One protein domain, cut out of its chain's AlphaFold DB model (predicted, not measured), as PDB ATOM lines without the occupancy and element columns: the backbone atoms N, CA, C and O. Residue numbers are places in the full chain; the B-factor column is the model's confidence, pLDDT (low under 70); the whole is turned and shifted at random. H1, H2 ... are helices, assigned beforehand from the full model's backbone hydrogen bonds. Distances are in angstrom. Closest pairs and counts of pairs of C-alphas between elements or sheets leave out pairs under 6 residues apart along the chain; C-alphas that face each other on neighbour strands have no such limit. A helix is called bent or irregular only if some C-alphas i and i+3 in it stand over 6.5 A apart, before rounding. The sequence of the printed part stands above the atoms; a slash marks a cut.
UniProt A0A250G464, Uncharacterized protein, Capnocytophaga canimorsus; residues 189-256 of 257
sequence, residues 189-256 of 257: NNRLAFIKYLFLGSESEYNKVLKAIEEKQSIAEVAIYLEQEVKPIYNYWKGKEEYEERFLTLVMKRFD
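What this domain is: This is residues 189 to 256 of the 257 residues of an uncharacterized protein of Capnocytophaga canimorsus (UniProt A0A250G464). Three helices, H2, H3 and H4, run roughly lengthwise in a small bundle with its centres at the corners of a triangle, H3 running against the other two, and the short helix H1 slants across the starts of H2 and H4 at one end. H2 and H3 make a helical hairpin and H4 comes alongside them, but the contacts between helices are few and the bundle is loosely joined. The printed part has 68 residues with four named helices, in the order H1, H2, H3, H4, and no named strand; the class is all helix. The whole is compact, with a radius of gyration of the C-alphas of 11.0 A, and its rounded outline spans 27 by 22 by 21 A.

How they stand to each other: The first helix, H1, residues 189 to 197, only just touches H2, residues 203 to 215, with 3 pairs of C-alphas within 8 A; the closest C-alphas are those of Ile 195 and Glu 203, 5.7 A apart. H2 touches H1 with residues 203 to 206 alone. The two run opposite ways at a steep tilt of 67 degrees, only just short of about perpendicular. H2 in turn only just touches H3, residues 219 to 230, with 3 pairs of C-alphas within 8 A, and it does so with residues 209 to 213 alone. Their closest C-alphas are those of Ile 213 and Val 222, 5.8 A apart. H2 and H3 form a helical hairpin, at a shallow tilt of 31 degrees, opposite ways. H3 and H4, residues 241 to 255, are close but not clearly touching, with 2 pairs of C-alphas within 8 A; the closest are those of Ile 219 and Phe 255, 6.5 A apart. They run opposite ways at a steep tilt of 40 degrees. H4 touches H1 with residues 243 to 247 alone, and their closest C-alphas, those of Phe 194 and Tyr 243, are 6.6 A apart. H1 and H4 run opposite ways at a steep tilt of 53 degrees. H2 and H4 are near each other, with 6 pairs of C-alphas within 10 A. H1 and H3 are apart. The helix packing is mostly crossed, but only just: of the 3 pairs of helices that touch, 1 is at a shallow tilt. In H1, H2 and H3 each O i to N i+4 pair is within hydrogen-bond range; in H4, 10 of 11 are.

Where its parts are: H1 has 9 residues, begins with C-alpha 189 at (153.162, 142.081, 178.529) and is 11.9 A from first to last C-alpha. H2, 13 residues from Glu 203 to Glu 215, measures 18.5 A. H3, 12 residues from Ile 219 to Val 230, measures 14.9 A and begins with C-alpha 219 at (173.256, 137.593, 190.252). H3 is neither bent nor irregular, but only just: C-alphas 227 and 230 are 6.2 A apart. H4 is the longest helix, 15 residues and 21.4 A, and ends with C-alpha 255 at (171.154, 132.938, 186.255).

The domain as a whole: The C-alphas of Gln 217 and Gly 239, the two farthest apart, are 29.6 A from each other. The first and last printed C-alphas, those of Asn 189 and Asp 256, are 22.5 A apart. The printed part has no cut. The links H1 to H2, 5 residues, and H2 to H3, 3 residues, are tight; the link H3 to H4, 10 residues, is short but not tight. The mean pLDDT of the printed part is 82.4 in this predicted model, and residues 228 and 256 are under 70.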
ATOM      1  N   ASN A 189     153.927 141.292 177.573       85.12
ATOM      2  CA  ASN A 189     153.162 142.081 178.529       85.12
ATOM      3  C   ASN A 189     154.048 142.569 179.686       85.12
ATOM      4  O   ASN A 189     153.998 143.741 180.058       85.12
ATOM      5  N   ASN A 190     154.926 141.702 180.199       88.62
ATOM      6  CA  ASN A 190     155.907 142.078 181.216       88.62
ATOM      7  C   ASN A 190     156.888 143.132 180.690       88.62
ATOM      8  O   ASN A 190     157.112 144.138 181.357       88.62
ATOM      9  N   ARG A 191     157.404 142.977 179.465       89.19
ATOM     10  CA  ARG A 191     158.284 143.969 178.830       89.19
ATOM     11  C   ARG A 191     157.614 145.340 178.737       89.19
ATOM     12  O   ARG A 191     158.205 146.334 179.150       89.19
ATOM     13  N   LEU A 192     156.386 145.400 178.221       88.81
ATOM     14  CA  LEU A 192     155.634 146.655 178.110       88.81
ATOM     15  C   LEU A 192     155.364 147.275 179.483       88.81
ATOM     16  O   LEU A 192     155.501 148.488 179.649       88.81
ATOM     17  N   ALA A 193     155.028 146.449 180.474       88.69
ATOM     18  CA  ALA A 193     154.823 146.898 181.840       88.69
ATOM     19  C   ALA A 193     156.107 147.474 182.452       88.69
ATOM     20  O   ALA A 193     156.063 148.569 183.007       88.69
ATOM     21  N   PHE A 194     157.258 146.816 182.303       91.06
ATOM     22  CA  PHE A 194     158.535 147.316 182.820       91.06
ATOM     23  C   PHE A 194     158.927 148.629 182.165       91.06
ATOM     24  O   PHE A 194     159.225 149.591 182.868       91.06
ATOM     25  N   ILE A 195     158.847 148.714 180.837       89.38
ATOM     26  CA  ILE A 195     159.142 149.956 180.116       89.38
ATOM     27  C   ILE A 195     158.261 151.086 180.649       89.38
ATOM     28  O   ILE A 195     158.771 152.131 181.043       89.38
ATOM     29  N   LYS A 196     156.948 150.864 180.743       89.25
ATOM     30  CA  LYS A 196     155.983 151.880 181.177       89.25
ATOM     31  C   LYS A 196     156.160 152.301 182.636       89.25
ATOM     32  O   LYS A 196     156.061 153.487 182.943       89.25
ATOM     33  N   TYR A 197     156.366 151.343 183.532       86.94
ATOM     34  CA  TYR A 197     156.275 151.562 184.973       86.94
ATOM     35  C   TYR A 197     157.639 151.707 185.651       86.94
ATOM     36  O   TYR A 197     157.784 152.578 186.504       86.94
ATOM     37  N   LEU A 198     158.638 150.921 185.252       86.56
ATOM     38  CA  LEU A 198     159.980 150.937 185.843       86.56
ATOM     39  C   LEU A 198     160.930 151.900 185.119       86.56
ATOM     40  O   LEU A 198     161.785 152.501 185.757       86.56
ATOM     41  N   PHE A 199     160.764 152.089 183.806       90.12
ATOM     42  CA  PHE A 199     161.665 152.907 182.977       90.12
ATOM     43  C   PHE A 199     160.999 154.170 182.411       90.12
ATOM     44  O   PHE A 199     161.491 154.760 181.452       90.12
ATOM     45  N   LEU A 200     159.877 154.601 183.005       85.69
ATOM     46  CA  LEU A 200     159.153 155.838 182.661       85.69
ATOM     47  C   LEU A 200     158.765 155.953 181.172       85.69
ATOM     48  O   LEU A 200     158.709 157.041 180.608       85.69
ATOM     49  N   GLY A 201     158.495 154.819 180.528       84.31
ATOM     50  CA  GLY A 201     158.172 154.724 179.106       84.31
ATOM     51  C   GLY A 201     159.389 154.672 178.182       84.31
ATOM     52  O   GLY A 201     159.200 154.581 176.969       84.31
ATOM     53  N   SER A 202     160.618 154.698 178.709       86.19
ATOM     54  CA  SER A 202     161.815 154.683 177.873       86.19
ATOM     55  C   SER A 202     162.283 153.273 177.529       86.19
ATOM     56  O   SER A 202     162.888 152.556 178.329       86.19
ATOM     57  N   GLU A 203     162.035 152.880 176.282       86.31
ATOM     58  CA  GLU A 203     162.477 151.593 175.749       86.31
ATOM     59  C   GLU A 203     164.001 151.521 175.550       86.31
ATOM     60  O   GLU A 203     164.597 150.453 175.707       86.31
ATOM     61  N   SER A 204     164.659 152.644 175.236       86.81
ATOM     62  CA  SER A 204     166.116 152.667 175.042       86.81
ATOM     63  C   SER A 204     166.847 152.278 176.326       86.81
ATOM     64  O   SER A 204     167.737 151.430 176.307       86.81
ATOM     65  N   GLU A 205     166.429 152.842 177.452       87.56
ATOM     66  CA  GLU A 205     166.999 152.593 178.771       87.56
ATOM     67  C   GLU A 205     166.733 151.168 179.246       87.56
ATOM     68  O   GLU A 205     167.658 150.513 179.721       87.56
ATOM     69  N   TYR A 206     165.518 150.655 179.039       88.94
ATOM     70  CA  TYR A 206     165.203 149.254 179.312       88.94
ATOM     71  C   TYR A 206     166.141 148.304 178.553       88.94
ATOM     72  O   TYR A 206     166.729 147.401 179.146       88.94
ATOM     73  N   ASN A 207     166.353 148.541 177.255       89.06
ATOM     74  CA  ASN A 207     167.238 147.708 176.440       89.06
ATOM     75  C   ASN A 207     168.716 147.842 176.845       89.06
ATOM     76  O   ASN A 207     169.443 146.850 176.830       89.06
ATOM     77  N   LYS A 208     169.172 149.041 177.237       89.38
ATOM     78  CA  LYS A 208     170.529 149.249 177.781       89.38
ATOM     79  C   LYS A 208     170.734 148.457 179.069       89.38
ATOM     80  O   LYS A 208     171.745 147.776 179.203       89.38
ATOM     81  N   VAL A 209     169.769 148.529 179.984       88.06
ATOM     82  CA  VAL A 209     169.809 147.816 181.265       88.06
ATOM     83  C   VAL A 209     169.773 146.312 181.047       88.06
ATOM     84  O   VAL A 209     170.583 145.610 181.638       88.06
ATOM     85  N   LEU A 210     168.920 145.812 180.149       88.94
ATOM     86  CA  LEU A 210     168.927 144.395 179.786       88.94
ATOM     87  C   LEU A 210     170.283 143.947 179.247       88.94
ATOM     88  O   LEU A 210     170.816 142.954 179.725       88.94
ATOM     89  N   LYS A 211     170.877 144.693 178.312       87.69
ATOM     90  CA  LYS A 211     172.197 144.353 177.773       87.69
ATOM     91  C   LYS A 211     173.273 144.345 178.864       87.69
ATOM     92  O   LYS A 211     174.078 143.424 178.925       87.69
ATOM     93  N   ALA A 212     173.262 145.336 179.752       85.69
ATOM     94  CA  ALA A 212     174.197 145.397 180.869       85.69
ATOM     95  C   ALA A 212     174.018 144.221 181.841       85.69
ATOM     96  O   ALA A 212     175.011 143.706 182.344       85.69
ATOM     97  N   ILE A 213     172.778 143.772 182.073       87.69
ATOM     98  CA  ILE A 213     172.469 142.566 182.857       87.69
ATOM     99  C   ILE A 213     173.003 141.312 182.158       87.69
ATOM    100  O   ILE A 213     173.577 140.455 182.822       87.69
ATOM    101  N   GLU A 214     172.851 141.205 180.835       85.94
ATOM    102  CA  GLU A 214     173.374 140.077 180.049       85.94
ATOM    103  C   GLU A 214     174.904 139.995 180.054       85.94
ATOM    104  O   GLU A 214     175.455 138.903 179.929       85.94
ATOM    105  N   GLU A 215     175.585 141.133 180.193       87.69
ATOM    106  CA  GLU A 215     177.045 141.217 180.287       87.69
ATOM    107  C   GLU A 215     177.586 140.803 181.669       87.69
ATOM    108  O   GLU A 215     178.773 140.487 181.783       87.69
ATOM    109  N   LYS A 216     176.757 140.795 182.725       84.56
ATOM    110  CA  LYS A 216     177.179 140.383 184.075       84.56
ATOM    111  C   LYS A 216     177.208 138.864 184.217       84.56
ATOM    112  O   LYS A 216     176.403 138.154 183.621       84.56
ATOM    113  N   GLN A 217     178.117 138.365 185.056       79.44
ATOM    114  CA  GLN A 217     178.335 136.921 185.227       79.44
ATOM    115  C   GLN A 217     177.637 136.342 186.462       79.44
ATOM    116  O   GLN A 217     177.460 135.131 186.552       79.44
ATOM    117  N   SER A 218     177.233 137.190 187.412       81.69
ATOM    118  CA  SER A 218     176.631 136.763 188.675       81.69
ATOM    119  C   SER A 218     175.396 137.584 189.029       81.69
ATOM    120  O   SER A 218     175.342 138.793 188.794       81.69
ATOM    121  N   ILE A 219     174.440 136.934 189.697       78.94
ATOM    122  CA  ILE A 219     173.256 137.593 190.252       78.94
ATOM    123  C   ILE A 219     173.626 138.718 191.228       78.94
ATOM    124  O   ILE A 219     172.946 139.739 191.276       78.94
ATOM    125  N   ALA A 220     174.739 138.571 191.954       75.88
ATOM    126  CA  ALA A 220     175.228 139.591 192.876       75.88
ATOM    127  C   ALA A 220     175.675 140.859 192.129       75.88
ATOM    128  O   ALA A 220     175.358 141.969 192.551       75.88
ATOM    129  N   GLU A 221     176.359 140.710 190.990       77.81
ATOM    130  CA  GLU A 221     176.771 141.846 190.154       77.81
ATOM    131  C   GLU A 221     175.568 142.556 189.539       77.81
ATOM    132  O   GLU A 221     175.535 143.785 189.476       77.81
ATOM    133  N   VAL A 222     174.561 141.790 189.117       78.44
ATOM    134  CA  VAL A 222     173.313 142.342 188.589       78.44
ATOM    135  C   VAL A 222     172.538 143.092 189.664       78.44
ATOM    136  O   VAL A 222     172.073 144.200 189.406       78.44
ATOM    137  N   ALA A 223     172.429 142.533 190.869       74.44
ATOM    138  CA  ALA A 223     171.782 143.197 191.993       74.44
ATOM    139  C   ALA A 223     172.479 144.523 192.325       74.44
ATOM    140  O   ALA A 223     171.819 145.550 192.453       74.44
ATOM    141  N   ILE A 224     173.815 144.531 192.370       75.75
ATOM    142  CA  ILE A 224     174.604 145.750 192.590       75.75
ATOM    143  C   ILE A 224     174.351 146.777 191.481       75.75
ATOM    144  O   ILE A 224     174.095 147.940 191.783       75.75
ATOM    145  N   TYR A 225     174.385 146.363 190.213       81.25
ATOM    146  CA  TYR A 225     174.129 147.241 189.069       81.25
ATOM    147  C   TYR A 225     172.719 147.851 189.116       81.25
ATOM    148  O   TYR A 225     172.550 149.062 188.964       81.25
ATOM    149  N   LEU A 226     171.701 147.033 189.391       79.31
ATOM    150  CA  LEU A 226     170.323 147.503 189.495       79.31
ATOM    151  C   LEU A 226     170.139 148.477 190.664       79.31
ATOM    152  O   LEU A 226     169.517 149.518 190.479       79.31
ATOM    153  N   GLU A 227     170.706 148.187 191.833       73.12
ATOM    154  CA  GLU A 227     170.585 149.029 193.032       73.12
ATOM    155  C   GLU A 227     171.380 150.337 192.958       73.12
ATOM    156  O   GLU A 227     170.947 151.359 193.495       73.12
ATOM    157  N   GLN A 228     172.549 150.324 192.316       68.81
ATOM    158  CA  GLN A 228     173.471 151.464 192.329       68.81
ATOM    159  C   GLN A 228     173.376 152.337 191.085       68.81
ATOM    160  O   GLN A 228     173.603 153.541 191.190       68.81
ATOM    161  N   GLU A 229     173.038 151.765 189.930       71.81
ATOM    162  CA  GLU A 229     173.037 152.496 188.661       71.81
ATOM    163  C   GLU A 229     171.632 152.681 188.090       71.81
ATOM    164  O   GLU A 229     171.332 153.748 187.568       71.81
ATOM    165  N   VAL A 230     170.742 151.691 188.207       81.50
ATOM    166  CA  VAL A 230     169.427 151.743 187.540       81.50
ATOM    167  C   VAL A 230     168.357 152.366 188.432       81.50
ATOM    168  O   VAL A 230     167.793 153.409 188.099       81.50
ATOM    169  N   LYS A 231     168.081 151.762 189.588       81.81
ATOM    170  CA  LYS A 231     167.034 152.193 190.526       81.81
ATOM    171  C   LYS A 231     167.141 153.665 190.946       81.81
ATOM    172  O   LYS A 231     166.095 154.318 190.978       81.81
ATOM    173  N   PRO A 232     168.331 154.245 191.208       74.75
ATOM    174  CA  PRO A 232     168.433 155.653 191.599       74.75
ATOM    175  C   PRO A 232     167.924 156.624 190.528       74.75
ATOM    176  O   PRO A 232     167.379 157.673 190.867       74.75
ATOM    177  N   ILE A 233     168.046 156.260 189.248       81.06
ATOM    178  CA  ILE A 233     167.589 157.074 188.112       81.06
ATOM    179  C   ILE A 233     166.054 157.065 188.018       81.06
ATOM    180  O   ILE A 233     165.446 158.071 187.658       81.06
ATOM    181  N   TYR A 234     165.413 155.958 188.403       76.31
ATOM    182  CA  TYR A 234     163.962 155.754 188.297       76.31
ATOM    183  C   TYR A 234     163.240 155.814 189.647       76.31
ATOM    184  O   TYR A 234     162.286 155.073 189.887       76.31
ATOM    185  N   ASN A 235     163.692 156.699 190.543       77.56
ATOM    186  CA  ASN A 235     163.072 156.937 191.852       77.56
ATOM    187  C   ASN A 235     162.871 155.650 192.681       77.56
ATOM    188  O   ASN A 235     161.851 155.471 193.349       77.56
ATOM    189  N   TYR A 236     163.836 154.732 192.607       74.44
ATOM    190  CA  TYR A 236     163.819 153.448 193.310       74.44
ATOM    191  C   TYR A 236     162.542 152.627 193.070       74.44
ATOM    192  O   TYR A 236     162.142 151.870 193.942       74.44
ATOM    193  N   TRP A 237     161.870 152.825 191.928       80.75
ATOM    194  CA  TRP A 237     160.618 152.144 191.566       80.75
ATOM    195  C   TRP A 237     159.508 152.217 192.630       80.75
ATOM    196  O   TRP A 237     158.597 151.393 192.659       80.75
ATOM    197  N   LYS A 238     159.538 153.265 193.465       75.38
ATOM    198  CA  LYS A 238     158.619 153.456 194.590       75.38
ATOM    199  C   LYS A 238     157.149 153.438 194.154       75.38
ATOM    200  O   LYS A 238     156.751 154.175 193.246       75.38
ATOM    201  N   GLY A 239     156.332 152.655 194.854       76.38
ATOM    202  CA  GLY A 239     154.913 152.445 194.566       76.38
ATOM    203  C   GLY A 239     154.654 151.542 193.357       76.38
ATOM    204  O   GLY A 239     153.540 151.556 192.825       76.38
ATOM    205  N   LYS A 240     155.687 150.851 192.850       85.38
ATOM    206  CA  LYS A 240     155.633 149.901 191.723       85.38
ATOM    207  C   LYS A 240     156.338 148.584 192.057       85.38
ATOM    208  O   LYS A 240     156.895 147.932 191.173       85.38
ATOM    209  N   GLU A 241     156.253 148.192 193.321       78.81
ATOM    210  CA  GLU A 241     156.926 147.035 193.910       78.81
ATOM    211  C   GLU A 241     156.521 145.730 193.207       78.81
ATOM    212  O   GLU A 241     157.364 144.884 192.929       78.81
ATOM    213  N   GLU A 242     155.254 145.599 192.799       81.88
ATOM    214  CA  GLU A 242     154.764 144.427 192.056       81.88
ATOM    215  C   GLU A 242     155.483 144.225 190.711       81.88
ATOM    216  O   GLU A 242     155.721 143.098 190.271       81.88
ATOM    217  N   TYR A 243     155.825 145.320 190.025       85.81
ATOM    218  CA  TYR A 243     156.543 145.264 188.751       85.81
ATOM    219  C   TYR A 243     158.033 145.028 188.977       85.81
ATOM    220  O   TYR A 243     158.657 144.300 188.207       85.81
ATOM    221  N   GLU A 244     158.590 145.612 190.034       84.56
ATOM    222  CA  GLU A 244     159.966 145.386 190.462       84.56
ATOM    223  C   GLU A 244     160.215 143.918 190.811       84.56
ATOM    224  O   GLU A 244     161.139 143.312 190.273       84.56
ATOM    225  N   GLU A 245     159.384 143.324 191.666       79.06
ATOM    226  CA  GLU A 245     159.540 141.937 192.110       79.06
ATOM    227  C   GLU A 245     159.462 140.974 190.922       79.06
ATOM    228  O   GLU A 245     160.290 140.072 190.776       79.06
ATOM    229  N   ARG A 246     158.523 141.217 190.001       83.25
ATOM    230  CA  ARG A 246     158.423 140.468 188.741       83.25
ATOM    231  C   ARG A 246     159.665 140.630 187.872       83.25
ATOM    232  O   ARG A 246     160.139 139.641 187.313       83.25
ATOM    233  N   PHE A 247     160.191 141.847 187.751       86.19
ATOM    234  CA  PHE A 247     161.405 142.117 186.982       86.19
ATOM    235  C   PHE A 247     162.613 141.389 187.583       86.19
ATOM    236  O   PHE A 247     163.313 140.674 186.868       86.19
ATOM    237  N   LEU A 248     162.809 141.484 188.899       83.62
ATOM    238  CA  LEU A 248     163.892 140.808 189.614       83.62
ATOM    239  C   LEU A 248     163.768 139.284 189.541       83.62
ATOM    240  O   LEU A 248     164.763 138.612 189.292       83.62
ATOM    241  N   THR A 249     162.559 138.739 189.661       80.06
ATOM    242  CA  THR A 249     162.309 137.294 189.543       80.06
ATOM    243  C   THR A 249     162.702 136.769 188.159       80.06
ATOM    244  O   THR A 249     163.330 135.715 188.040       80.06
ATOM    245  N   LEU A 250     162.377 137.511 187.095       84.31
ATOM    246  CA  LEU A 250     162.768 137.159 185.724       84.31
ATOM    247  C   LEU A 250     164.283 137.224 185.526       84.31
ATOM    248  O   LEU A 250     164.852 136.352 184.870       84.31
ATOM    249  N   VAL A 251     164.929 138.231 186.112       83.56
ATOM    250  CA  VAL A 251     166.387 138.374 186.096       83.56
ATOM    251  C   VAL A 251     167.050 137.216 186.845       83.56
ATOM    252  O   VAL A 251     167.942 136.585 186.290       83.56
ATOM    253  N   MET A 252     166.580 136.870 188.047       77.62
ATOM    254  CA  MET A 252     167.090 135.749 188.852       77.62
ATOM    255  C   MET A 252     166.994 134.416 188.115       77.62
ATOM    256  O   MET A 252     167.984 133.694 188.022       77.62
ATOM    257  N   LYS A 253     165.842 134.134 187.500       80.25
ATOM    258  CA  LYS A 253     165.614 132.907 186.724       80.25
ATOM    259  C   LYS A 253     166.597 132.733 185.559       80.25
ATOM    260  O   LYS A 253     166.826 131.618 185.103       80.25
ATOM    261  N   ARG A 254     167.183 133.824 185.065       77.94
ATOM    262  CA  ARG A 254     168.160 133.808 183.969       77.94
ATOM    263  C   ARG A 254     169.526 133.259 184.399       77.94
ATOM    264  O   ARG A 254     170.241 132.747 183.543       77.94
ATOM    265  N   PHE A 255     169.879 133.391 185.678       73.69
ATOM    266  CA  PHE A 255     171.154 132.938 186.255       73.69
ATOM    267  C   PHE A 255     171.058 131.566 186.938       73.69
ATOM    268  O   PHE A 255     172.074 131.040 187.371       73.69
ATOM    269  N   ASP A 256     169.856 130.989 187.014       67.81
ATOM    270  CA  ASP A 256     169.581 129.661 187.582       67.81
ATOM    271  C   ASP A 256     169.739 128.528 186.537       67.81
ATOM    272  O   ASP A 256     169.129 127.465 186.653       67.81
TER     273      ASP A 256